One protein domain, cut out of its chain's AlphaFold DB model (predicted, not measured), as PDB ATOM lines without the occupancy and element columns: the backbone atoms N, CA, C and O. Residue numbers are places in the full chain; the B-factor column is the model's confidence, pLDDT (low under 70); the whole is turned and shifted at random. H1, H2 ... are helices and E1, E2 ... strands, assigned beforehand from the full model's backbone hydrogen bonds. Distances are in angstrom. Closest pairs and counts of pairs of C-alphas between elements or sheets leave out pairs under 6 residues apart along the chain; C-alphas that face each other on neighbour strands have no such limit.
ATOM      1  N   ASP A  32     -12.865  18.478 -88.249       72.06
ATOM      2  CA  ASP A  32     -12.204  18.874 -89.488       72.06
ATOM      3  C   ASP A  32     -11.211  17.813 -90.009       72.06
ATOM      4  O   ASP A  32     -10.959  17.760 -91.225       72.06
ATOM      5  N   ASN A  33     -10.719  16.943 -89.115       75.81
ATOM      6  CA  ASN A  33      -9.836  15.810 -89.387       75.81
ATOM      7  C   ASN A  33     -10.562  14.499 -89.739       75.81
ATOM      8  O   ASN A  33      -9.898  13.525 -90.095       75.81
ATOM      9  N   ALA A  34     -11.897  14.454 -89.729       79.69
ATOM     10  CA  ALA A  34     -12.711  13.260 -90.005       79.69
ATOM     11  C   ALA A  34     -12.667  12.768 -91.468       79.69
ATOM     12  O   ALA A  34     -13.450  11.907 -91.873       79.69
ATOM     13  N   ARG A  35     -11.759  13.302 -92.291       88.56
ATOM     14  CA  ARG A  35     -11.644  12.937 -93.704       88.56
ATOM     15  C   ARG A  35     -11.096  11.524 -93.839       88.56
ATOM     16  O   ARG A  35      -9.915  11.287 -93.600       88.56
ATOM     17  N   SER A  36     -11.928  10.617 -94.330       92.38
ATOM     18  CA  SER A  36     -11.544   9.241 -94.633       92.38
ATOM     19  C   SER A  36     -11.854   8.868 -96.086       92.38
ATOM     20  O   SER A  36     -12.662   9.500 -96.772       92.38
ATOM     21  N   MET A  37     -11.163   7.836 -96.574       95.19
ATOM     22  CA  MET A  37     -11.526   7.124 -97.807       95.19
ATOM     23  C   MET A  37     -12.466   5.953 -97.520       95.19
ATOM     24  O   MET A  37     -12.998   5.362 -98.454       95.19
ATOM     25  N   VAL A  38     -12.611   5.570 -96.251       96.56
ATOM     26  CA  VAL A  38     -13.328   4.374 -95.820       96.56
ATOM     27  C   VAL A  38     -14.266   4.730 -94.678       96.56
ATOM     28  O   VAL A  38     -13.851   5.384 -93.722       96.56
ATOM     29  N   TYR A  39     -15.509   4.275 -94.775       97.19
ATOM     30  CA  TYR A  39     -16.543   4.516 -93.778       97.19
ATOM     31  C   TYR A  39     -17.325   3.242 -93.483       97.19
ATOM     32  O   TYR A  39     -17.555   2.427 -94.378       97.19
ATOM     33  N   LEU A  40     -17.754   3.105 -92.229       97.56
ATOM     34  CA  LEU A  40     -18.856   2.227 -91.855       97.56
ATOM     35  C   LEU A  40     -20.090   3.108 -91.656       97.56
ATOM     36  O   LEU A  40     -20.119   3.933 -90.739       97.56
ATOM     37  N   VAL A  41     -21.074   2.960 -92.538       97.94
ATOM     38  CA  VAL A  41     -22.336   3.706 -92.480       97.94
ATOM     39  C   VAL A  41     -23.401   2.814 -91.861       97.94
ATOM     40  O   VAL A  41     -23.604   1.701 -92.332       97.94
ATOM     41  N   THR A  42     -24.083   3.285 -90.826       97.69
ATOM     42  CA  THR A  42     -25.135   2.528 -90.141       97.69
ATOM     43  C   THR A  42     -26.481   3.210 -90.339       97.69
ATOM     44  O   THR A  42     -26.625   4.395 -90.034       97.69
ATOM     45  N   PHE A  43     -27.468   2.451 -90.802       97.56
ATOM     46  CA  PHE A  43     -28.873   2.838 -90.858       97.56
ATOM     47  C   PHE A  43     -29.616   2.022 -89.804       97.56
ATOM     48  O   PHE A  43     -29.732   0.804 -89.937       97.56
ATOM     49  N   ALA A  44     -30.076   2.685 -88.747       94.88
ATOM     50  CA  ALA A  44     -30.824   2.066 -87.657       94.88
ATOM     51  C   ALA A  44     -32.290   2.508 -87.687       94.88
ATOM     52  O   ALA A  44     -32.619   3.533 -88.294       94.88
ATOM     53  N   ALA A  45     -33.164   1.741 -87.033       92.25
ATOM     54  CA  ALA A  45     -34.566   2.111 -86.904       92.25
ATOM     55  C   ALA A  45     -34.683   3.473 -86.203       92.25
ATOM     56  O   ALA A  45     -34.094   3.708 -85.146       92.25
ATOM     57  N   VAL A  46     -35.429   4.388 -86.817       90.25
ATOM     58  CA  VAL A  46     -35.703   5.703 -86.241       90.25
ATOM     59  C   VAL A  46     -36.845   5.549 -85.244       90.25
ATOM     60  O   VAL A  46     -37.877   4.970 -85.575       90.25
ATOM     61  N   LEU A  47     -36.676   6.083 -84.034       89.81
ATOM     62  CA  LEU A  47     -37.764   6.140 -83.058       89.81
ATOM     63  C   LEU A  47     -38.915   6.978 -83.626       89.81
ATOM     64  O   LEU A  47     -38.686   8.074 -84.137       89.81
ATOM     65  N   GLU A  48     -40.148   6.495 -83.501       88.75
ATOM     66  CA  GLU A  48     -41.343   7.147 -84.056       88.75
ATOM     67  C   GLU A  48     -41.453   8.624 -83.640       88.75
ATOM     68  O   GLU A  48     -41.662   9.500 -84.477       88.75
ATOM     69  N   ALA A  49     -41.176   8.927 -82.368       89.81
ATOM     70  CA  ALA A  49     -41.141  10.298 -81.859       89.81
ATOM     71  C   ALA A  49     -40.113  11.188 -82.589       89.81
ATOM     72  O   ALA A  49     -40.401  12.343 -82.898       89.81
ATOM     73  N   THR A  50     -38.929  10.656 -82.912       87.69
ATOM     74  CA  THR A  50     -37.896  11.377 -83.672       87.69
ATOM     75  C   THR A  50     -38.302  11.569 -85.131       87.69
ATOM     76  O   THR A  50     -37.979  12.596 -85.724       87.69
ATOM     77  N   ALA A  51     -39.012  10.602 -85.718       88.56
ATOM     78  CA  ALA A  51     -39.535  10.727 -87.074       88.56
ATOM     79  C   ALA A  51     -40.594  11.837 -87.175       88.56
ATOM     80  O   ALA A  51     -40.551  12.615 -88.124       88.56
ATOM     81  N   LEU A  52     -41.479  11.960 -86.176       88.69
ATOM     82  CA  LEU A  52     -42.516  13.002 -86.109       88.69
ATOM     83  C   LEU A  52     -41.952  14.418 -85.917       88.69
ATOM     84  O   LEU A  52     -42.560  15.384 -86.367       88.69
ATOM     85  N   GLN A  53     -40.804  14.549 -85.249       89.06
ATOM     86  CA  GLN A  53     -40.159  15.841 -84.977       89.06
ATOM     87  C   GLN A  53     -39.194  16.295 -86.081       89.06
ATOM     88  O   GLN A  53     -38.714  17.427 -86.056       89.06
ATOM     89  N   ALA A  54     -38.852  15.423 -87.031       87.25
ATOM     90  CA  ALA A  54     -37.890  15.754 -88.069       87.25
ATOM     91  C   ALA A  54     -38.505  16.685 -89.125       87.25
ATOM     92  O   ALA A  54     -39.512  16.350 -89.738       87.25
ATOM     93  N   GLU A  55     -37.837  17.806 -89.416       86.75
ATOM     94  CA  GLU A  55     -38.246  18.745 -90.482       86.75
ATOM     95  C   GLU A  55     -38.429  18.060 -91.844       86.75
ATOM     96  O   GLU A  55     -39.309  18.409 -92.626       86.75
ATOM     97  N   THR A  56     -37.573  17.079 -92.143       86.25
ATOM     98  CA  THR A  56     -37.698  16.220 -93.323       86.25
ATOM     99  C   THR A  56     -38.226  14.858 -92.876       86.25
ATOM    100  O   THR A  56     -37.571  14.246 -92.024       86.25
ATOM    101  N   PRO A  57     -39.340  14.357 -93.449       91.06
ATOM    102  CA  PRO A  57     -39.897  13.055 -93.099       91.06
ATOM    103  C   PRO A  57     -38.863  11.936 -93.212       91.06
ATOM    104  O   PRO A  57     -38.140  11.839 -94.209       91.06
ATOM    105  N   LEU A  58     -38.787  11.089 -92.184       93.62
ATOM    106  CA  LEU A  58     -37.827   9.988 -92.126       93.62
ATOM    107  C   LEU A  58     -38.451   8.701 -92.599       93.62
ATOM    108  O   LEU A  58     -39.512   8.298 -92.127       93.62
ATOM    109  N   LYS A  59     -37.765   8.051 -93.535       94.44
ATOM    110  CA  LYS A  59     -38.207   6.778 -94.075       94.44
ATOM    111  C   LYS A  59     -37.955   5.687 -93.035       94.44
ATOM    112  O   LYS A  59     -36.843   5.572 -92.513       94.44
ATOM    113  N   SER A  60     -38.980   4.884 -92.755       94.50
ATOM    114  CA  SER A  60     -38.819   3.637 -92.000       94.50
ATOM    115  C   SER A  60     -37.907   2.671 -92.765       94.50
ATOM    116  O   SER A  60     -37.873   2.683 -93.996       94.50
ATOM    117  N   LEU A  61     -37.176   1.822 -92.036       96.19
ATOM    118  CA  LEU A  61     -36.381   0.741 -92.632       96.19
ATOM    119  C   LEU A  61     -37.228  -0.486 -92.999       96.19
ATOM    120  O   LEU A  61     -36.725  -1.421 -93.627       96.19
ATOM    121  N   GLU A  62     -38.497  -0.506 -92.594       95.19
ATOM    122  CA  GLU A  62     -39.437  -1.561 -92.949       95.19
ATOM    123  C   GLU A  62     -39.671  -1.590 -94.464       95.19
ATOM    124  O   GLU A  62     -39.855  -0.557 -95.107       95.19
ATOM    125  N   GLY A  63     -39.594  -2.785 -95.050       95.12
ATOM    126  CA  GLY A  63     -39.712  -2.986 -96.496       95.12
ATOM    127  C   GLY A  63     -38.481  -2.593 -97.321       95.12
ATOM    128  O   GLY A  63     -38.431  -2.957 -98.487       95.12
ATOM    129  N   LEU A  64     -37.474  -1.918 -96.748       97.06
ATOM    130  CA  LEU A  64     -36.240  -1.606 -97.480       97.06
ATOM    131  C   LEU A  64     -35.353  -2.834 -97.629       97.06
ATOM    132  O   LEU A  64     -35.093  -3.536 -96.651       97.06
ATOM    133  N   GLU A  65     -34.824  -3.052 -98.821       96.31
ATOM    134  CA  GLU A  65     -33.853  -4.097 -99.112       96.31
ATOM    135  C   GLU A  65     -32.423  -3.543 -99.163       96.31
ATOM    136  O   GLU A  65     -32.175  -2.335 -99.194       96.31
ATOM    137  N   ARG A  66     -31.431  -4.442 -99.213       96.31
ATOM    138  CA  ARG A  66     -30.018  -4.049 -99.350       96.31
ATOM    139  C   ARG A  66     -29.769  -3.222-100.622       96.31
ATOM    140  O   ARG A  66     -28.877  -2.374-100.623       96.31
ATOM    141  N   ALA A  67     -30.539  -3.467-101.686       95.81
ATOM    142  CA  ALA A  67     -30.442  -2.743-102.952       95.81
ATOM    143  C   ALA A  67     -30.860  -1.272-102.806       95.81
ATOM    144  O   ALA A  67     -30.124  -0.398-103.257       95.81
ATOM    145  N   ASP A  68     -31.949  -0.994-102.079       96.69
ATOM    146  CA  ASP A  68     -32.398   0.377-101.801       96.69
ATOM    147  C   ASP A  68     -31.327   1.173-101.050       96.69
ATOM    148  O   ASP A  68     -31.041   2.330-101.365       96.69
ATOM    149  N   ILE A  69     -30.694   0.532-100.061       97.94
ATOM    150  CA  ILE A  69     -29.618   1.138 -99.272       97.94
ATOM    151  C   ILE A  69     -28.383   1.397-100.139       97.94
ATOM    152  O   ILE A  69     -27.803   2.482-100.062       97.94
ATOM    153  N   ARG A  70     -27.984   0.438-100.989       96.75
ATOM    154  CA  ARG A  70     -26.898   0.632-101.963       96.75
ATOM    155  C   ARG A  70     -27.190   1.849-102.839       96.75
ATOM    156  O   ARG A  70     -26.331   2.721-102.946       96.75
ATOM    157  N   ASP A  71     -28.365   1.904-103.456       96.50
ATOM    158  CA  ASP A  71     -28.707   2.934-104.440       96.50
ATOM    159  C   ASP A  71     -28.762   4.323-103.801       96.50
ATOM    160  O   ASP A  71     -28.187   5.268-104.342       96.50
ATOM    161  N   ALA A  72     -29.321   4.431-102.592       97.94
ATOM    162  CA  ALA A  72     -29.295   5.668-101.817       97.94
ATOM    163  C   ALA A  72     -27.861   6.133-101.496       97.94
ATOM    164  O   ALA A  72     -27.541   7.316-101.627       97.94
ATOM    165  N   VAL A  73     -26.971   5.216-101.096       97.94
ATOM    166  CA  VAL A  73     -25.564   5.547-100.807       97.94
ATOM    167  C   VAL A  73     -24.811   5.950-102.075       97.94
ATOM    168  O   VAL A  73     -24.061   6.926-102.044       97.94
ATOM    169  N   LEU A  74     -25.003   5.240-103.188       96.94
ATOM    170  CA  LEU A  74     -24.361   5.573-104.461       96.94
ATOM    171  C   LEU A  74     -24.827   6.934-104.987       96.94
ATOM    172  O   LEU A  74     -23.983   7.739-105.388       96.94
ATOM    173  N   ASP A  75     -26.124   7.232-104.906       97.44
ATOM    174  CA  ASP A  75     -26.665   8.546-105.256       97.44
ATOM    175  C   ASP A  75     -26.089   9.657-104.360       97.44
ATOM    176  O   ASP A  75     -25.658  10.703-104.849       97.44
ATOM    177  N   ALA A  76     -25.997   9.430-103.046       97.38
ATOM    178  CA  ALA A  76     -25.379  10.380-102.120       97.38
ATOM    179  C   ALA A  76     -23.906  10.669-102.441       97.38
ATOM    180  O   ALA A  76     -23.454  11.804-102.280       97.38
ATOM    181  N   VAL A  77     -23.162   9.664-102.913       96.69
ATOM    182  CA  VAL A  77     -21.763   9.809-103.338       96.69
ATOM    183  C   VAL A  77     -21.636  10.573-104.655       96.69
ATOM    184  O   VAL A  77     -20.757  11.429-104.755       96.69
ATOM    185  N   GLN A  78     -22.501  10.295-105.635       95.75
ATOM    186  CA  GLN A  78     -22.505  10.975-106.938       95.75
ATOM    187  C   GLN A  78     -22.961  12.433-106.828       95.75
ATOM    188  O   GLN A  78     -22.402  13.315-107.480       95.75
ATOM    189  N   HIS A  79     -23.932  12.695-105.955       95.69
ATOM    190  CA  HIS A  79     -24.540  14.005-105.768       95.69
ATOM    191  C   HIS A  79     -24.421  14.435-104.293       95.69
ATOM    192  O   HIS A  79     -25.429  14.490-103.585       95.69
ATOM    193  N   PRO A  80     -23.215  14.714-103.765       95.12
ATOM    194  CA  PRO A  80     -23.072  15.185-102.391       95.12
ATOM    195  C   PRO A  80     -23.821  16.512-102.214       95.12
ATOM    196  O   PRO A  80     -23.822  17.349-103.116       95.12
ATOM    197  N   ALA A  81     -24.450  16.724-101.058       93.62
ATOM    198  CA  ALA A  81     -25.107  17.996-100.780       93.62
ATOM    199  C   ALA A  81     -24.078  19.137-100.772       93.62
ATOM    200  O   ALA A  81     -22.935  18.946-100.350       93.62
ATOM    201  N   GLU A  82     -24.481  20.332-101.210       88.38
ATOM    202  CA  GLU A  82     -23.617  21.504-101.105       88.38
ATOM    203  C   GLU A  82     -23.255  21.762 -99.640       88.38
ATOM    204  O   GLU A  82     -24.113  21.767 -98.751       88.38
ATOM    205  N   ASP A  83     -21.961  21.968 -99.390       78.00
ATOM    206  CA  ASP A  83     -21.449  22.300 -98.068       78.00
ATOM    207  C   ASP A  83     -21.776  23.763 -97.751       78.00
ATOM    208  O   ASP A  83     -20.944  24.665 -97.869       78.00
ATOM    209  N   THR A  84     -23.029  23.999 -97.363       68.56
ATOM    210  CA  THR A  84     -23.549  25.322 -96.985       68.56
ATOM    211  C   THR A  84     -22.816  25.938 -95.781       68.56
ATOM    212  O   THR A  84     -23.004  27.116 -95.484       68.56
ATOM    213  N   ALA A  96     -13.850  14.099-109.262       90.50
ATOM    214  CA  ALA A  96     -15.174  13.614-108.897       90.50
ATOM    215  C   ALA A  96     -15.065  12.563-107.781       90.50
ATOM    216  O   ALA A  96     -14.183  11.698-107.803       90.50
ATOM    217  N   LEU A  97     -15.947  12.664-106.787       94.75
ATOM    218  CA  LEU A  97     -16.027  11.678-105.720       94.75
ATOM    219  C   LEU A  97     -16.822  10.477-106.224       94.75
ATOM    220  O   LEU A  97     -17.942  10.636-106.695       94.75
ATOM    221  N   GLU A  98     -16.260   9.280-106.100       95.56
ATOM    222  CA  GLU A  98     -16.923   8.059-106.549       95.56
ATOM    223  C   GLU A  98     -16.737   6.947-105.515       95.56
ATOM    224  O   GLU A  98     -15.729   6.895-104.801       95.56
ATOM    225  N   ALA A  99     -17.701   6.029-105.463       95.88
ATOM    226  CA  ALA A  99     -17.570   4.789-104.714       95.88
ATOM    227  C   ALA A  99     -16.722   3.794-105.520       95.88
ATOM    228  O   ALA A  99     -16.915   3.618-106.722       95.88
ATOM    229  N   VAL A 100     -15.776   3.136-104.852       94.44
ATOM    230  CA  VAL A 100     -14.899   2.105-105.431       94.44
ATOM    231  C   VAL A 100     -15.409   0.712-105.075       94.44
ATOM    232  O   VAL A 100     -15.502  -0.152-105.946       94.44
ATOM    233  N   LYS A 101     -15.727   0.506-103.791       95.25
ATOM    234  CA  LYS A 101     -16.291  -0.730-103.240       95.25
ATOM    235  C   LYS A 101     -17.382  -0.383-102.231       95.25
ATOM    236  O   LYS A 101     -17.231   0.591-101.484       95.25
ATOM    237  N   LEU A 102     -18.436  -1.185-102.195       96.50
ATOM    238  CA  LEU A 102     -19.539  -1.052-101.253       96.50
ATOM    239  C   LEU A 102     -20.044  -2.448-100.868       96.50
ATOM    240  O   LEU A 102     -20.220  -3.294-101.740       96.50
ATOM    241  N   VAL A 103     -20.257  -2.696 -99.576       96.38
ATOM    242  CA  VAL A 103     -20.898  -3.928 -99.083       96.38
ATOM    243  C   VAL A 103     -21.996  -3.559 -98.095       96.38
ATOM    244  O   VAL A 103     -21.711  -2.843 -97.138       96.38
ATOM    245  N   VAL A 104     -23.225  -4.025 -98.328       97.06
ATOM    246  CA  VAL A 104     -24.387  -3.808 -97.452       97.06
ATOM    247  C   VAL A 104     -24.675  -5.085 -96.671       97.06
ATOM    248  O   VAL A 104     -25.033  -6.104 -97.257       97.06
ATOM    249  N   PHE A 105     -24.547  -5.003 -95.352       96.50
ATOM    250  CA  PHE A 105     -24.888  -6.045 -94.392       96.50
ATOM    251  C   PHE A 105     -26.221  -5.704 -93.717       96.50
ATOM    252  O   PHE A 105     -26.453  -4.544 -93.371       96.50
ATOM    253  N   LEU A 106     -27.068  -6.706 -93.505       96.12
ATOM    254  CA  LEU A 106     -28.298  -6.639 -92.720       96.12
ATOM    255  C   LEU A 106     -28.074  -7.298 -91.349       96.12
ATOM    256  O   LEU A 106     -27.612  -8.431 -91.272       96.12
ATOM    257  N   GLU A 107     -28.412  -6.592 -90.276       94.88
ATOM    258  CA  GLU A 107     -28.274  -7.042 -88.887       94.88
ATOM    259  C   GLU A 107     -29.626  -6.980 -88.160       94.88
ATOM    260  O   GLU A 107     -30.489  -6.182 -88.533       94.88
ATOM    261  N   GLU A 108     -29.824  -7.826 -87.141       91.94
ATOM    262  CA  GLU A 108     -31.021  -7.832 -86.287       91.94
ATOM    263  C   GLU A 108     -30.730  -7.215 -84.901       91.94
ATOM    264  O   GLU A 108     -29.701  -7.549 -84.309       91.94
ATOM    265  N   PRO A 109     -31.617  -6.359 -84.340       91.81
ATOM    266  CA  PRO A 109     -32.855  -5.837 -84.937       91.81
ATOM    267  C   PRO A 109     -32.568  -5.008 -86.199       91.81
ATOM    268  O   PRO A 109     -31.482  -4.461 -86.329       91.81
ATOM    269  N   ARG A 110     -33.532  -4.964 -87.134       93.50
ATOM    270  CA  ARG A 110     -33.345  -4.584 -88.555       93.50
ATOM    271  C   ARG A 110     -32.538  -3.295 -88.756       93.50
ATOM    272  O   ARG A 110     -33.113  -2.209 -88.832       93.50
ATOM    273  N   HIS A 111     -31.227  -3.432 -88.922       95.38
ATOM    274  CA  HIS A 111     -30.269  -2.364 -89.196       95.38
ATOM    275  C   HIS A 111     -29.451  -2.707 -90.443       95.38
ATOM    276  O   HIS A 111     -29.159  -3.873 -90.704       95.38
ATOM    277  N   PHE A 112     -29.025  -1.691 -91.194       97.56
ATOM    278  CA  PHE A 112     -28.074  -1.876 -92.289       97.56
ATOM    279  C   PHE A 112     -26.716  -1.294 -91.933       97.56
ATOM    280  O   PHE A 112     -26.617  -0.137 -91.523       97.56
ATOM    281  N   HIS A 113     -25.665  -2.068 -92.170       97.75
ATOM    282  CA  HIS A 113     -24.287  -1.601 -92.127       97.75
ATOM    283  C   HIS A 113     -23.712  -1.580 -93.536       97.75
ATOM    284  O   HIS A 113     -23.798  -2.563 -94.261       97.75
ATOM    285  N   VAL A 114     -23.095  -0.471 -93.926       98.06
ATOM    286  CA  VAL A 114     -22.482  -0.307 -95.241       98.06
ATOM    287  C   VAL A 114     -20.994  -0.054 -95.077       98.06
ATOM    288  O   VAL A 114     -20.583   0.998 -94.586       98.06
ATOM    289  N   ALA A 115     -20.179  -1.008 -95.516       97.88
ATOM    290  CA  ALA A 115     -18.751  -0.800 -95.704       97.88
ATOM    291  C   ALA A 115     -18.546  -0.045 -97.022       97.88
ATOM    292  O   ALA A 115     -18.782  -0.599 -98.094       97.88
ATOM    293  N   LEU A 116     -18.111   1.214 -96.953       97.62
ATOM    294  CA  LEU A 116     -17.961   2.100 -98.111       97.62
ATOM    295  C   LEU A 116     -16.497   2.497 -98.312       97.62
ATOM    296  O   LEU A 116     -15.860   3.002 -97.391       97.62
ATOM    297  N   LYS A 117     -15.978   2.326 -99.535       97.00
ATOM    298  CA  LYS A 117     -14.668   2.836 -99.967       97.00
ATOM    299  C   LYS A 117     -14.824   3.838-101.105       97.00
ATOM    300  O   LYS A 117     -15.449   3.525-102.115       97.00
ATOM    301  N   LEU A 118     -14.192   4.998-100.972       96.44
ATOM    302  CA  LEU A 118     -14.226   6.112-101.922       96.44
ATOM    303  C   LEU A 118     -12.910   6.234-102.710       96.44
ATOM    304  O   LEU A 118     -11.881   5.686-102.311       96.44
ATOM    305  N   THR A 119     -12.935   6.970-103.824       94.94
ATOM    306  CA  THR A 119     -11.750   7.250-104.662       94.94
ATOM    307  C   THR A 119     -10.731   8.177-104.005       94.94
ATOM    308  O   THR A 119      -9.540   8.084-104.299       94.94
ATOM    309  N   CYS A 120     -11.175   9.062-103.111       93.81
ATOM    310  CA  CYS A 120     -10.329  10.031-102.418       93.81
ATOM    311  C   CYS A 120     -10.852  10.347-101.007       93.81
ATOM    312  O   CYS A 120     -11.986  10.015-100.662       93.81
ATOM    313  N   LEU A 121     -10.036  11.032-100.197       93.69
ATOM    314  CA  LEU A 121     -10.417  11.500 -98.859       93.69
ATOM    315  C   LEU A 121     -11.589  12.493 -98.935       93.69
ATOM    316  O   LEU A 121     -11.413  13.647 -99.352       93.69
ATOM    317  N   SER A 122     -12.766  12.077 -98.471       92.94
ATOM    318  CA  SER A 122     -13.970  12.917 -98.396       92.94
ATOM    319  C   SER A 122     -14.359  13.176 -96.949       92.94
ATOM    320  O   SER A 122     -13.953  12.424 -96.078       92.94
ATOM    321  N   ARG A 123     -15.149  14.222 -96.709       92.88
ATOM    322  CA  ARG A 123     -15.955  14.403 -95.493       92.88
ATOM    323  C   ARG A 123     -17.272  13.645 -95.623       92.88
ATOM    324  O   ARG A 123     -17.735  13.459 -96.757       92.88
ATOM    325  N   PHE A 124     -17.860  13.222 -94.509       93.88
ATOM    326  CA  PHE A 124     -19.118  12.477 -94.525       93.88
ATOM    327  C   PHE A 124     -20.352  13.383 -94.456       93.88
ATOM    328  O   PHE A 124     -21.403  12.968 -94.938       93.88
ATOM    329  N   LEU A 125     -20.260  14.616 -93.930       93.25
ATOM    330  CA  LEU A 125     -21.435  15.494 -93.787       93.25
ATOM    331  C   LEU A 125     -22.186  15.753 -95.104       93.25
ATOM    332  O   LEU A 125     -23.405  15.574 -95.111       93.25
ATOM    333  N   PRO A 126     -21.524  16.092 -96.232       93.75
ATOM    334  CA  PRO A 126     -22.215  16.268 -97.512       93.75
ATOM    335  C   PRO A 126     -22.976  15.018 -97.974       93.75
ATOM    336  O   PRO A 126     -24.042  15.123 -98.578       93.75
ATOM    337  N   LEU A 127     -22.440  13.831 -97.670       95.94
ATOM    338  CA  LEU A 127     -23.036  12.541 -98.025       95.94
ATOM    339  C   LEU A 127     -24.226  12.222 -97.114       95.94
ATOM    340  O   LEU A 127     -25.300  11.868 -97.589       95.94
ATOM    341  N   LYS A 128     -24.062  12.424 -95.803       95.62
ATOM    342  CA  LYS A 128     -25.118  12.273 -94.795       95.62
ATOM    343  C   LYS A 128     -26.294  13.216 -95.069       95.62
ATOM    344  O   LYS A 128     -27.444  12.793 -95.012       95.62
ATOM    345  N   ALA A 129     -26.017  14.475 -95.411       93.75
ATOM    346  CA  ALA A 129     -27.043  15.453 -95.767       93.75
ATOM    347  C   ALA A 129     -27.771  15.081 -97.070       93.75
ATOM    348  O   ALA A 129     -28.989  15.227 -97.148       93.75
ATOM    349  N   ALA A 130     -27.051  14.567 -98.070       95.69
ATOM    350  CA  ALA A 130     -27.644  14.061 -99.305       95.69
ATOM    351  C   ALA A 130     -28.591  12.872 -99.054       95.69
ATOM    352  O   ALA A 130     -29.745  12.927 -99.478       95.69
ATOM    353  N   LEU A 131     -28.144  11.864 -98.290       96.62
ATOM    354  CA  LEU A 131     -28.963  10.713 -97.874       96.62
ATOM    355  C   LEU A 131     -30.246  11.152 -97.164       96.62
ATOM    356  O   LEU A 131     -31.340  10.678 -97.473       96.62
ATOM    357  N   ARG A 132     -30.109  12.097 -96.230       94.38
ATOM    358  CA  ARG A 132     -31.229  12.632 -95.459       94.38
ATOM    359  C   ARG A 132     -32.246  13.341 -96.351       94.38
ATOM    360  O   ARG A 132     -33.431  13.059 -96.245       94.38
ATOM    361  N   ARG A 133     -31.788  14.251 -97.218       94.19
ATOM    362  CA  ARG A 133     -32.665  15.105 -98.038       94.19
ATOM    363  C   ARG A 133     -33.345  14.352 -99.177       94.19
ATOM    364  O   ARG A 133     -34.495  14.646 -99.473       94.19
ATOM    365  N   ARG A 134     -32.642  13.428 -99.839       96.12
ATOM    366  CA  ARG A 134     -33.153  12.771-101.056       96.12
ATOM    367  C   ARG A 134     -33.768  11.404-100.810       96.12
ATOM    368  O   ARG A 134     -34.714  11.044-101.497       96.12
ATOM    369  N   SER A 135     -33.257  10.656 -99.834       96.44
ATOM    370  CA  SER A 135     -33.740   9.301 -99.540       96.44
ATOM    371  C   SER A 135     -34.562   9.226 -98.251       96.44
ATOM    372  O   SER A 135     -35.137   8.179 -97.962       96.44
ATOM    373  N   GLY A 136     -34.602  10.300 -97.451       95.81
ATOM    374  CA  GLY A 136     -35.245  10.303 -96.133       95.81
ATOM    375  C   GLY A 136     -34.535   9.408 -95.110       95.81
ATOM    376  O   GLY A 136     -35.098   9.112 -94.058       95.81
ATOM    377  N   LEU A 137     -33.315   8.945 -95.406       96.69
ATOM    378  CA  LEU A 137     -32.603   7.971 -94.581       96.69
ATOM    379  C   LEU A 137     -31.754   8.669 -93.518       96.69
ATOM    380  O   LEU A 137     -30.924   9.532 -93.811       96.69
ATOM    381  N   ALA A 138     -31.940   8.265 -92.264       95.62
ATOM    382  CA  ALA A 138     -31.051   8.635 -91.172       95.62
ATOM    383  C   ALA A 138     -29.835   7.696 -91.159       95.62
ATOM    384  O   ALA A 138     -29.993   6.478 -91.130       95.62
ATOM    385  N   SER A 139     -28.626   8.259 -91.165       96.44
ATOM    386  CA  SER A 139     -27.387   7.474 -91.182       96.44
ATOM    387  C   SER A 139     -26.379   7.962 -90.145       96.44
ATOM    388  O   SER A 139     -26.131   9.170 -90.043       96.44
ATOM    389  N   HIS A 140     -25.734   7.031 -89.451       95.56
ATOM    390  CA  HIS A 140     -24.543   7.264 -88.639       95.56
ATOM    391  C   HIS A 140     -23.286   6.880 -89.429       95.56
ATOM    392  O   HIS A 140     -23.300   5.899 -90.165       95.56
ATOM    393  N   TRP A 141     -22.197   7.632 -89.280       95.12
ATOM    394  CA  TRP A 141     -20.949   7.414 -90.017       95.12
ATOM    395  C   TRP A 141     -19.804   7.239 -89.026       95.12
ATOM    396  O   TRP A 141     -19.483   8.164 -88.287       95.12
ATOM    397  N   SER A 142     -19.187   6.058 -89.002       94.31
ATOM    398  CA  SER A 142     -18.010   5.814 -88.169       94.31
ATOM    399  C   SER A 142     -16.717   6.149 -88.913       94.31
ATOM    400  O   SER A 142     -16.486   5.678 -90.031       94.31
ATOM    401  N   THR A 143     -15.855   6.920 -88.252       91.00
ATOM    402  CA  THR A 143     -14.497   7.290 -88.689       91.00
ATOM    403  C   THR A 143     -13.407   6.503 -87.959       91.00
ATOM    404  O   THR A 143     -12.223   6.685 -88.240       91.00
ATOM    405  N   SER A 144     -13.771   5.586 -87.051       90.25
ATOM    406  CA  SER A 144     -12.804   4.749 -86.320       90.25
ATOM    407  C   SER A 144     -12.072   3.755 -87.226       90.25
ATOM    408  O   SER A 144     -11.036   3.201 -86.855       90.25
ATOM    409  N   HIS A 145     -12.611   3.517 -88.420       91.94
ATOM    410  CA  HIS A 145     -12.057   2.611 -89.408       91.94
ATOM    411  C   HIS A 145     -11.156   3.360 -90.387       91.94
ATOM    412  O   HIS A 145     -11.613   4.142 -91.217       91.94
ATOM    413  N   THR A 146      -9.858   3.083 -90.329       88.69
ATOM    414  CA  THR A 146      -8.860   3.750 -91.182       88.69
ATOM    415  C   THR A 146      -8.610   3.018 -92.500       88.69
ATOM    416  O   THR A 146      -8.029   3.579 -93.428       88.69
ATOM    417  N   GLN A 147      -9.019   1.750 -92.593       94.12
ATOM    418  CA  GLN A 147      -8.740   0.884 -93.734       94.12
ATOM    419  C   GLN A 147      -9.921  -0.028 -94.063       94.12
ATOM    420  O   GLN A 147     -10.690  -0.420 -93.186       94.12
ATOM    421  N   TRP A 148     -10.018  -0.398 -95.341       96.50
ATOM    422  CA  TRP A 148     -11.116  -1.191 -95.901       96.50
ATOM    423  C   TRP A 148     -11.361  -2.507 -95.156       96.50
ATOM    424  O   TRP A 148     -12.494  -2.798 -94.790       96.50
ATOM    425  N   TRP A 149     -10.304  -3.256 -94.843       96.62
ATOM    426  CA  TRP A 149     -10.457  -4.530 -94.139       96.62
ATOM    427  C   TRP A 149     -11.188  -4.384 -92.807       96.62
ATOM    428  O   TRP A 149     -11.985  -5.239 -92.445       96.62
ATOM    429  N   SER A 150     -10.974  -3.273 -92.096       96.12
ATOM    430  CA  SER A 150     -11.556  -3.073 -90.772       96.12
ATOM    431  C   SER A 150     -13.067  -2.830 -90.825       96.12
ATOM    432  O   SER A 150     -13.759  -3.244 -89.898       96.12
ATOM    433  N   VAL A 151     -13.588  -2.203 -91.891       96.56
ATOM    434  CA  VAL A 151     -15.044  -2.040 -92.074       96.56
ATOM    435  C   VAL A 151     -15.698  -3.331 -92.545       96.56
ATOM    436  O   VAL A 151     -16.773  -3.671 -92.068       96.56
ATOM    437  N   VAL A 152     -15.040  -4.090 -93.427       96.62
ATOM    438  CA  VAL A 152     -15.559  -5.390 -93.879       96.62
ATOM    439  C   VAL A 152     -15.569  -6.382 -92.716       96.62
ATOM    440  O   VAL A 152     -16.564  -7.066 -92.499       96.62
ATOM    441  N   ARG A 153     -14.513  -6.394 -91.895       95.69
ATOM    442  CA  ARG A 153     -14.409  -7.244 -90.704       95.69
ATOM    443  C   ARG A 153     -15.569  -7.044 -89.730       95.69
ATOM    444  O   ARG A 153     -16.021  -8.022 -89.146       95.69
ATOM    445  N   TYR A 154     -16.060  -5.813 -89.590       95.19
ATOM    446  CA  TYR A 154     -17.221  -5.498 -88.753       95.19
ATOM    447  C   TYR A 154     -18.513  -6.181 -89.239       95.19
ATOM    448  O   TYR A 154     -19.372  -6.554 -88.439       95.19
ATOM    449  N   GLY A 155     -18.669  -6.336 -90.556       94.31
ATOM    450  CA  GLY A 155     -19.822  -7.009 -91.150       94.31
ATOM    451  C   GLY A 155     -19.699  -8.534 -91.184       94.31
ATOM    452  O   GLY A 155     -20.709  -9.218 -91.056       94.31
ATOM    453  N   VAL A 156     -18.474  -9.053 -91.331       93.38
ATOM    454  CA  VAL A 156     -18.201 -10.477 -91.608       93.38
ATOM    455  C   VAL A 156     -17.987 -11.325 -90.351       93.38
ATOM    456  O   VAL A 156     -18.318 -12.506 -90.360       93.38
ATOM    457  N   PHE A 157     -17.419 -10.771 -89.277       92.94
ATOM    458  CA  PHE A 157     -17.088 -11.552 -88.079       92.94
ATOM    459  C   PHE A 157     -18.056 -11.304 -86.930       92.94
ATOM    460  O   PHE A 157     -18.438 -10.167 -86.652       92.94
ATOM    461  N   THR A 158     -18.388 -12.380 -86.219       91.88
ATOM    462  CA  THR A 158     -19.117 -12.294 -84.959       91.88
ATOM    463  C   THR A 158     -18.226 -11.712 -83.863       91.88
ATOM    464  O   THR A 158     -16.998 -11.846 -83.867       91.88
ATOM    465  N   THR A 159     -18.853 -11.039 -82.909       89.50
ATOM    466  CA  THR A 159     -18.226 -10.548 -81.678       89.50
ATOM    467  C   THR A 159     -19.153 -10.847 -80.504       89.50
ATOM    468  O   THR A 159     -20.322 -11.170 -80.714       89.50
ATOM    469  N   ASP A 160     -18.685 -10.682 -79.267       88.44
ATOM    470  CA  ASP A 160     -19.533 -10.871 -78.079       88.44
ATOM    471  C   ASP A 160     -20.798  -9.989 -78.112       88.44
ATOM    472  O   ASP A 160     -21.847 -10.379 -77.601       88.44
ATOM    473  N   HIS A 161     -20.715  -8.825 -78.770       86.81
ATOM    474  CA  HIS A 161     -21.822  -7.882 -78.955       86.81
ATOM    475  C   HIS A 161     -22.618  -8.093 -80.252       86.81
ATOM    476  O   HIS A 161     -23.676  -7.493 -80.409       86.81
ATOM    477  N   LYS A 162     -22.126  -8.932 -81.173       88.69
ATOM    478  CA  LYS A 162     -22.727  -9.220 -82.483       88.69
ATOM    479  C   LYS A 162     -22.610 -10.711 -82.774       88.69
ATOM    480  O   LYS A 162     -21.665 -11.165 -83.419       88.69
ATOM    481  N   GLN A 163     -23.546 -11.485 -82.236       89.31
ATOM    482  CA  GLN A 163     -23.502 -12.950 -82.305       89.31
ATOM    483  C   GLN A 163     -23.961 -13.499 -83.663       89.31
ATOM    484  O   GLN A 163     -23.590 -14.615 -84.020       89.31
ATOM    485  N   ALA A 164     -24.720 -12.712 -84.429       90.75
ATOM    486  CA  ALA A 164     -25.164 -13.037 -85.778       90.75
ATOM    487  C   ALA A 164     -24.542 -12.070 -86.796       90.75
ATOM    488  O   ALA A 164     -24.427 -10.869 -86.548       90.75
ATOM    489  N   VAL A 165     -24.137 -12.604 -87.947       91.75
ATOM    490  CA  VAL A 165     -23.617 -11.839 -89.088       91.75
ATOM    491  C   VAL A 165     -24.474 -12.115 -90.315       91.75
ATOM    492  O   VAL A 165     -25.075 -13.184 -90.433       91.75
ATOM    493  N   ASP A 166     -24.522 -11.154 -91.230       92.44
ATOM    494  CA  ASP A 166     -25.218 -11.326 -92.499       92.44
ATOM    495  C   ASP A 166     -24.485 -12.358 -93.362       92.44
ATOM    496  O   ASP A 166     -23.341 -12.133 -93.757       92.44
ATOM    497  N   LEU A 167     -25.154 -13.468 -93.673       89.56
ATOM    498  CA  LEU A 167     -24.623 -14.524 -94.544       89.56
ATOM    499  C   LEU A 167     -24.854 -14.242 -96.037       89.56
ATOM    500  O   LEU A 167     -24.374 -14.976 -96.896       89.56
ATOM    501  N   THR A 168     -25.619 -13.203 -96.363       90.50
ATOM    502  CA  THR A 168     -25.971 -12.834 -97.741       90.50
ATOM    503  C   THR A 168     -25.813 -11.328 -97.978       90.50
ATOM    504  O   THR A 168     -26.741 -10.681 -98.475       90.50
ATOM    505  N   PRO A 169     -24.665 -10.718 -97.617       93.94
ATOM    506  CA  PRO A 169     -24.504  -9.291 -97.815       93.94
ATOM    507  C   PRO A 169     -24.429  -8.978 -99.308       93.94
ATOM    508  O   PRO A 169     -23.919  -9.765-100.112       93.94
ATOM    509  N   LEU A 170     -24.939  -7.805 -99.674       92.88
ATOM    510  CA  LEU A 170     -24.939  -7.324-101.050       92.88
ATOM    511  C   LEU A 170     -23.616  -6.616-101.332       92.88
ATOM    512  O   LEU A 170     -23.241  -5.694-100.608       92.88
ATOM    513  N   VAL A 171     -22.929  -7.018-102.400       92.44
ATOM    514  CA  VAL A 171     -21.627  -6.469-102.795       92.44
ATOM    515  C   VAL A 171     -21.771  -5.640-104.069       92.44
ATOM    516  O   VAL A 171     -22.458  -6.021-105.012       92.44
ATOM    517  N   TRP A 172     -21.099  -4.495-104.119       92.19
ATOM    518  CA  TRP A 172     -21.022  -3.643-105.300       92.19
ATOM    519  C   TRP A 172     -19.585  -3.164-105.523       92.19
ATOM    520  O   TRP A 172     -18.894  -2.738-104.591       92.19
ATOM    521  N   LEU A 173     -19.130  -3.217-106.775       91.19
ATOM    522  CA  LEU A 173     -17.798  -2.781-107.189       91.19
ATOM    523  C   LEU A 173     -17.905  -1.894-108.423       91.19
ATOM    524  O   LEU A 173     -18.572  -2.255-109.388       91.19
ATOM    525  N   LYS A 174     -17.158  -0.787-108.461       87.56
ATOM    526  CA  LYS A 174     -17.209   0.150-109.597       87.56
ATOM    527  C   LYS A 174     -16.956  -0.524-110.953       87.56
ATOM    528  O   LYS A 174     -17.619  -0.195-111.928       87.56
ATOM    529  N   ALA A 175     -16.004  -1.457-111.014       82.19
ATOM    530  CA  ALA A 175     -15.615  -2.130-112.256       82.19
ATOM    531  C   ALA A 175     -16.644  -3.158-112.760       82.19
ATOM    532  O   ALA A 175     -16.572  -3.560-113.914       82.19
ATOM    533  N   ALA A 176     -17.567  -3.593-111.901       75.75
ATOM    534  CA  ALA A 176     -18.452  -4.727-112.157       75.75
ATOM    535  C   ALA A 176     -19.945  -4.420-111.949       75.75
ATOM    536  O   ALA A 176     -20.791  -5.222-112.328       75.75
ATOM    537  N   GLY A 177     -20.282  -3.278-111.345       78.88
ATOM    538  CA  GLY A 177     -21.638  -2.986-110.897       78.88
ATOM    539  C   GLY A 177     -22.020  -3.774-109.639       78.88
ATOM    540  O   GLY A 177     -21.186  -4.038-108.767       78.88
ATOM    541  N   ALA A 178     -23.312  -4.091-109.518       72.94
ATOM    542  CA  ALA A 178     -23.837  -4.904-108.427       72.94
ATOM    543  C   ALA A 178     -23.520  -6.384-108.661       72.94
ATOM    544  O   ALA A 178     -23.712  -6.893-109.763       72.94
ATOM    545  N   LEU A 179     -23.049  -7.057-107.615       70.25
ATOM    546  CA  LEU A 179     -22.757  -8.482-107.619       70.25
ATOM    547  C   LEU A 179     -23.758  -9.195-106.718       70.25
ATOM    548  O   LEU A 179     -23.917  -8.837-105.549       70.25
ATOM    549  N   GLU A 180     -24.413 -10.214-107.259       61.97
ATOM    550  CA  GLU A 180     -25.200 -11.143-106.460       61.97
ATOM    551  C   GLU A 180     -24.260 -12.178-105.834       61.97
ATOM    552  O   GLU A 180     -23.357 -12.707-106.487       61.97
ATOM    553  N   GLY A 181     -24.425 -12.424-104.535       58.88
ATOM    554  CA  GLY A 181     -23.668 -13.466-103.852       58.88
ATOM    555  C   GLY A 181     -24.148 -14.836-104.295       58.88
ATOM    556  O   GLY A 181     -25.336 -15.132-104.191       58.88
ATOM    557  N   VAL A 182     -23.227 -15.685-104.744       56.75
ATOM    558  CA  VAL A 182     -23.495 -17.113-104.906       56.75
ATOM    559  C   VAL A 182     -22.903 -17.802-103.690       56.75
ATOM    560  O   VAL A 182     -21.719 -17.659-103.401       56.75
ATOM    561  N   GLN A 183     -23.717 -18.547-102.946       56.34
ATOM    562  CA  GLN A 183     -23.204 -19.343-101.839       56.34
ATOM    563  C   GLN A 183     -22.455 -20.554-102.412       56.34
ATOM    564  O   GLN A 183     -23.044 -21.594-102.702       56.34
ATOM    565  N   VAL A 184     -21.149 -20.406-102.636       55.06
ATOM    566  CA  VAL A 184     -20.295 -21.489-103.131       55.06
ATOM    567  C   VAL A 184     -19.812 -22.319-101.936       55.06
ATOM    568  O   VAL A 184     -18.776 -22.053-101.334       55.06
ATOM    569  N   GLY A 185     -20.590 -23.344-101.575       58.72
ATOM    570  CA  GLY A 185     -20.210 -24.358-100.584       58.72
ATOM    571  C   GLY A 185     -20.682 -24.110 -99.143       58.72
ATOM    572  O   GLY A 185     -21.321 -23.115 -98.818       58.72
ATOM    573  N   HIS A 186     -20.373 -25.069 -98.261       56.06
ATOM    574  CA  HIS A 186     -20.773 -25.087 -96.841       56.06
ATOM    575  C   HIS A 186     -19.819 -24.316 -95.904       56.06
ATOM    576  O   HIS A 186     -19.908 -24.449 -94.684       56.06
ATOM    577  N   GLY A 187     -18.874 -23.545 -96.447       59.75
ATOM    578  CA  GLY A 187     -17.922 -22.766 -95.656       59.75
ATOM    579  C   GLY A 187     -18.432 -21.354 -95.331       59.75
ATOM    580  O   GLY A 187     -19.246 -20.815 -96.075       59.75
ATOM    581  N   PRO A 188     -17.906 -20.691 -94.284       58.16
ATOM    582  CA  PRO A 188     -18.192 -19.282 -93.968       58.16
ATOM    583  C   PRO A 188     -17.535 -18.289 -94.953       58.16
ATOM    584  O   PRO A 188     -17.425 -17.097 -94.672       58.16
ATOM    585  N   CYS A 189     -17.019 -18.779 -96.083       57.75
ATOM    586  CA  CYS A 189     -16.326 -17.979 -97.082       57.75
ATOM    587  C   CYS A 189     -17.334 -17.564 -98.157       57.75
ATOM    588  O   CYS A 189     -17.755 -18.384 -98.965       57.75
ATOM    589  N   HIS A 190     -17.733 -16.294 -98.146       68.19
ATOM    590  CA  HIS A 190     -18.616 -15.733 -99.164       68.19
ATOM    591  C   HIS A 190     -17.785 -15.294-100.380       68.19
ATOM    592  O   HIS A 190     -17.046 -14.306-100.306       68.19
ATOM    593  N   GLU A 191     -17.900 -16.042-101.477       74.19
ATOM    594  CA  GLU A 191     -17.320 -15.711-102.781       74.19
ATOM    595  C   GLU A 191     -18.371 -15.049-103.680       74.19
ATOM    596  O   GLU A 191     -19.512 -15.498-103.773       74.19
ATOM    597  N   TYR A 192     -17.985 -13.965-104.352       72.44
ATOM    598  CA  TYR A 192     -18.860 -13.200-105.241       72.44
ATOM    599  C   TYR A 192     -18.304 -13.224-106.659       72.44
ATOM    600  O   TYR A 192     -17.122 -12.937-106.871       72.44
ATOM    601  N   VAL A 193     -19.158 -13.533-107.632       68.25
ATOM    602  CA  VAL A 193     -18.802 -13.675-109.050       68.25
ATOM    603  C   VAL A 193     -19.607 -12.662-109.868       68.25
ATOM    604  O   VAL A 193     -20.754 -12.367-109.544       68.25
ATOM    605  N   VAL A 194     -19.014 -12.103-110.926       68.44
ATOM    606  CA  VAL A 194     -19.756 -11.278-111.897       68.44
ATOM    607  C   VAL A 194     -20.678 -12.184-112.710       68.44
ATOM    608  O   VAL A 194     -20.177 -13.151-113.287       68.44
ATOM    609  N   PRO A 195     -21.985 -11.878-112.830       63.50
ATOM    610  CA  PRO A 195     -22.873 -12.616-113.723       63.50
ATOM    611  C   PRO A 195     -22.275 -12.723-115.137       63.50
ATOM    612  O   PRO A 195     -21.984 -11.713-115.775       63.50
ATOM    613  N   GLY A 196     -22.043 -13.951-115.611       63.00
ATOM    614  CA  GLY A 196     -21.438 -14.219-116.925       63.00
ATOM    615  C   GLY A 196     -19.903 -14.250-116.971       63.00
ATOM    616  O   GLY A 196     -19.345 -14.444-118.049       63.00
ATOM    617  N   SER A 197     -19.205 -14.104-115.839       64.69
ATOM    618  CA  SER A 197     -17.753 -14.311-115.732       64.69
ATOM    619  C   SER A 197     -17.434 -15.545-114.889       64.69
ATOM    620  O   SER A 197     -18.107 -15.816-113.903       64.69
ATOM    621  N   SER A 198     -16.377 -16.281-115.239       59.59
ATOM    622  CA  SER A 198     -15.846 -17.382-114.421       59.59
ATOM    623  C   SER A 198     -14.879 -16.917-113.326       59.59
ATOM    624  O   SER A 198     -14.389 -17.739-112.557       59.59
ATOM    625  N   ASN A 199     -14.552 -15.624-113.269       66.12
ATOM    626  CA  ASN A 199     -13.569 -15.115-112.322       66.12
ATOM    627  C   ASN A 199     -14.269 -14.665-111.037       66.12
ATOM    628  O   ASN A 199     -15.135 -13.791-111.073       66.12
ATOM    629  N   ILE A 200     -13.870 -15.248-109.903       59.34
ATOM    630  CA  ILE A 200     -14.227 -14.757-108.567       59.34
ATOM    631  C   ILE A 200     -13.754 -13.309-108.463       59.34
ATOM    632  O   ILE A 200     -12.593 -12.997-108.731       59.34
ATOM    633  N   VAL A 201     -14.665 -12.419-108.093       66.88
ATOM    634  CA  VAL A 201     -14.425 -10.975-108.111       66.88
ATOM    635  C   VAL A 201     -14.177 -10.426-106.709       66.88
ATOM    636  O   VAL A 201     -13.453  -9.438-106.562       66.88
ATOM    637  N   LEU A 202     -14.715 -11.065-105.664       83.38
ATOM    638  CA  LEU A 202     -14.457 -10.659-104.283       83.38
ATOM    639  C   LEU A 202     -14.665 -11.809-103.289       83.38
ATOM    640  O   LEU A 202     -15.700 -12.469-103.324       83.38
ATOM    641  N   ASN A 203     -13.728 -11.984-102.355       88.81
ATOM    642  CA  ASN A 203     -13.881 -12.849-101.184       88.81
ATOM    643  C   ASN A 203     -13.900 -11.973 -99.920       88.81
ATOM    644  O   ASN A 203     -12.902 -11.336 -99.577       88.81
ATOM    645  N   LEU A 204     -15.045 -11.901 -99.228       90.62
ATOM    646  CA  LEU A 204     -15.204 -10.993 -98.082       90.62
ATOM    647  C   LEU A 204     -14.388 -11.410 -96.854       90.62
ATOM    648  O   LEU A 204     -13.977 -10.544 -96.081       90.62
ATOM    649  N   TYR A 205     -14.124 -12.706 -96.682       91.12
ATOM    650  CA  TYR A 205     -13.261 -13.186 -95.608       91.12
ATOM    651  C   TYR A 205     -11.820 -12.708 -95.814       91.12
ATOM    652  O   TYR A 205     -11.203 -12.212 -94.869       91.12
ATOM    653  N   GLU A 206     -11.305 -12.812 -97.041       91.50
ATOM    654  CA  GLU A 206      -9.971 -12.319 -97.406       91.50
ATOM    655  C   GLU A 206      -9.880 -10.795 -97.291       91.50
ATOM    656  O   GLU A 206      -8.933 -10.271 -96.706       91.50
ATOM    657  N   GLU A 207     -10.891 -10.072 -97.783       93.69
ATOM    658  CA  GLU A 207     -10.942  -8.609 -97.697       93.69
ATOM    659  C   GLU A 207     -11.021  -8.112 -96.249       93.69
ATOM    660  O   GLU A 207     -10.550  -7.013 -95.970       93.69
ATOM    661  N   ALA A 208     -11.577  -8.902 -95.326       94.94
ATOM    662  CA  ALA A 208     -11.638  -8.594 -93.900       94.94
ATOM    663  C   ALA A 208     -10.330  -8.876 -93.135       94.94
ATOM    664  O   ALA A 208     -10.215  -8.501 -91.960       94.94
ATOM    665  N   GLN A 209      -9.338  -9.520 -93.763       93.94
ATOM    666  CA  GLN A 209      -8.041  -9.751 -93.133       93.94
ATOM    667  C   GLN A 209      -7.225  -8.461 -93.075       93.94
ATOM    668  O   GLN A 209      -7.111  -7.715 -94.048       93.94
TER     669      GLN A 209
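Overview. This is residues 32 to 84 and 96 to 209 of the 560 residues of the protein "Ikbke protein" of Symbiodinium natans (UniProt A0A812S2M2). A twisted sheet of six strands makes the core, with H2 packed over one face and H4 over the other, while H3 packs on H2. Towards the two ends of the longest axis lie H1, on a loop, and the small hairpin of E7 and E8, which lies near E5 and E6 and leads into H5, packed on H4. The printed part has 167 residues with five named helices and eight named strands, in the order E1 H1 H2 E2 E3 H3 E4 H4 E5 E6 E7 E8 H5. The large sheet runs E4 E1 E3 E2 E5 E6, antiparallel throughout, and the class is mixed, helices and strands. The whole is compact, with a radius of gyration of the C-alphas of 15.9 A and spans of 48 by 35 by 31 A.

Along the chain. E1, residues 36 to 43, begins at C-alpha 36 at (-11.544, 9.241, -94.633) and is 18.9 A long. H1 is residues 48 to 53, and H2, the longest helix by residues, is residues 66 to 78, 18.4 A. After the cut come E2, residues 99 to 107, 22.5 A, and E3, residues 111 to 122, 24.2 A, which bends by 109 degrees at residue 119. C-alpha 111 stands at (-30.269, -2.364, -89.196). H3 is residues 125 to 135, 14.9 A; E4 is residues 140 to 142; H4 is residues 148 to 156, 12.4 A. E5 is residues 170 to 173, E6 residues 177 to 179, E7 residues 191 to 193 and E8 residues 200 to 203. H5, residues 204 to 207, ends at C-alpha 207 at (-10.942, -8.609, -97.697).

Arrangement. In the large sheet E4 and E6 are the edge strands. E4 and E1 are antiparallel, with N 42 and O 140 at 2.8 A, within hydrogen-bond range. E1 and E3 are antiparallel at 160 degrees, with N 41 and O 114 at 2.9 A. E2 and E3 form a hairpin, with N 105 and O 113 at 2.8 A. E2 and E5 are antiparallel, with N 104 and O 170 at 2.8 A. E5 and E6 form a hairpin, with N 177 and O 173 at 2.8 A. E3, H3 and E4 form a split strand-helix-strand unit, two strands that run the same way with E1 between them in the sheet, and its crossover is right-handed. With H2 and H4 on opposite faces of the sheet there are three layers. H2 lies over E3 and E2 at a height over the sheet of 8.1 A, along the strands; its closest C-alphas to E2 are those of Arg 66 and Val 104, 5.9 A. H4 lies over E3 at a height of 8.4 A, along the strands, and its closest C-alphas to E3 are those of Val 151 and Ala 115, 5.3 A. H2, with residues 72 to 77 alone, touches H3 at a steep tilt of 54 degrees, opposite ways; the closest C-alphas are those of Ala 76 and Ala 130, 5.2 A. H3 only grazes the sheet, with residues 125 to 128. H4 touches H5, the closest C-alphas being those of Trp 149 and Glu 207, 5.4 A. E7 and E8 form a hairpin, with N 192 and O 202 at 2.9 A; the closest C-alphas of E6 and E7 are those of Leu 179 and Tyr 192, 6.6 A. H1 is not on the sheet and is apart from H2 and H3. Every O i to N i+4 pair is within hydrogen-bond range in H1, H2 and H3; in H4 it is 4 of 5, and H5 is too short for such a pair.

Size, cuts and confidence. The two C-alphas farthest apart are those of Gln 53 and Ser 198, 50.6 A. Residues 85 to 95 are not printed, and C-alphas 84 and 96 are 18.7 A apart across the cut. The links H1 to H2, H4 to E5 and E6 to E7 are long. The mean pLDDT of the printed part is 88.6; residue 84, residues 180 to 190 and residues 193 to 201 are under 70.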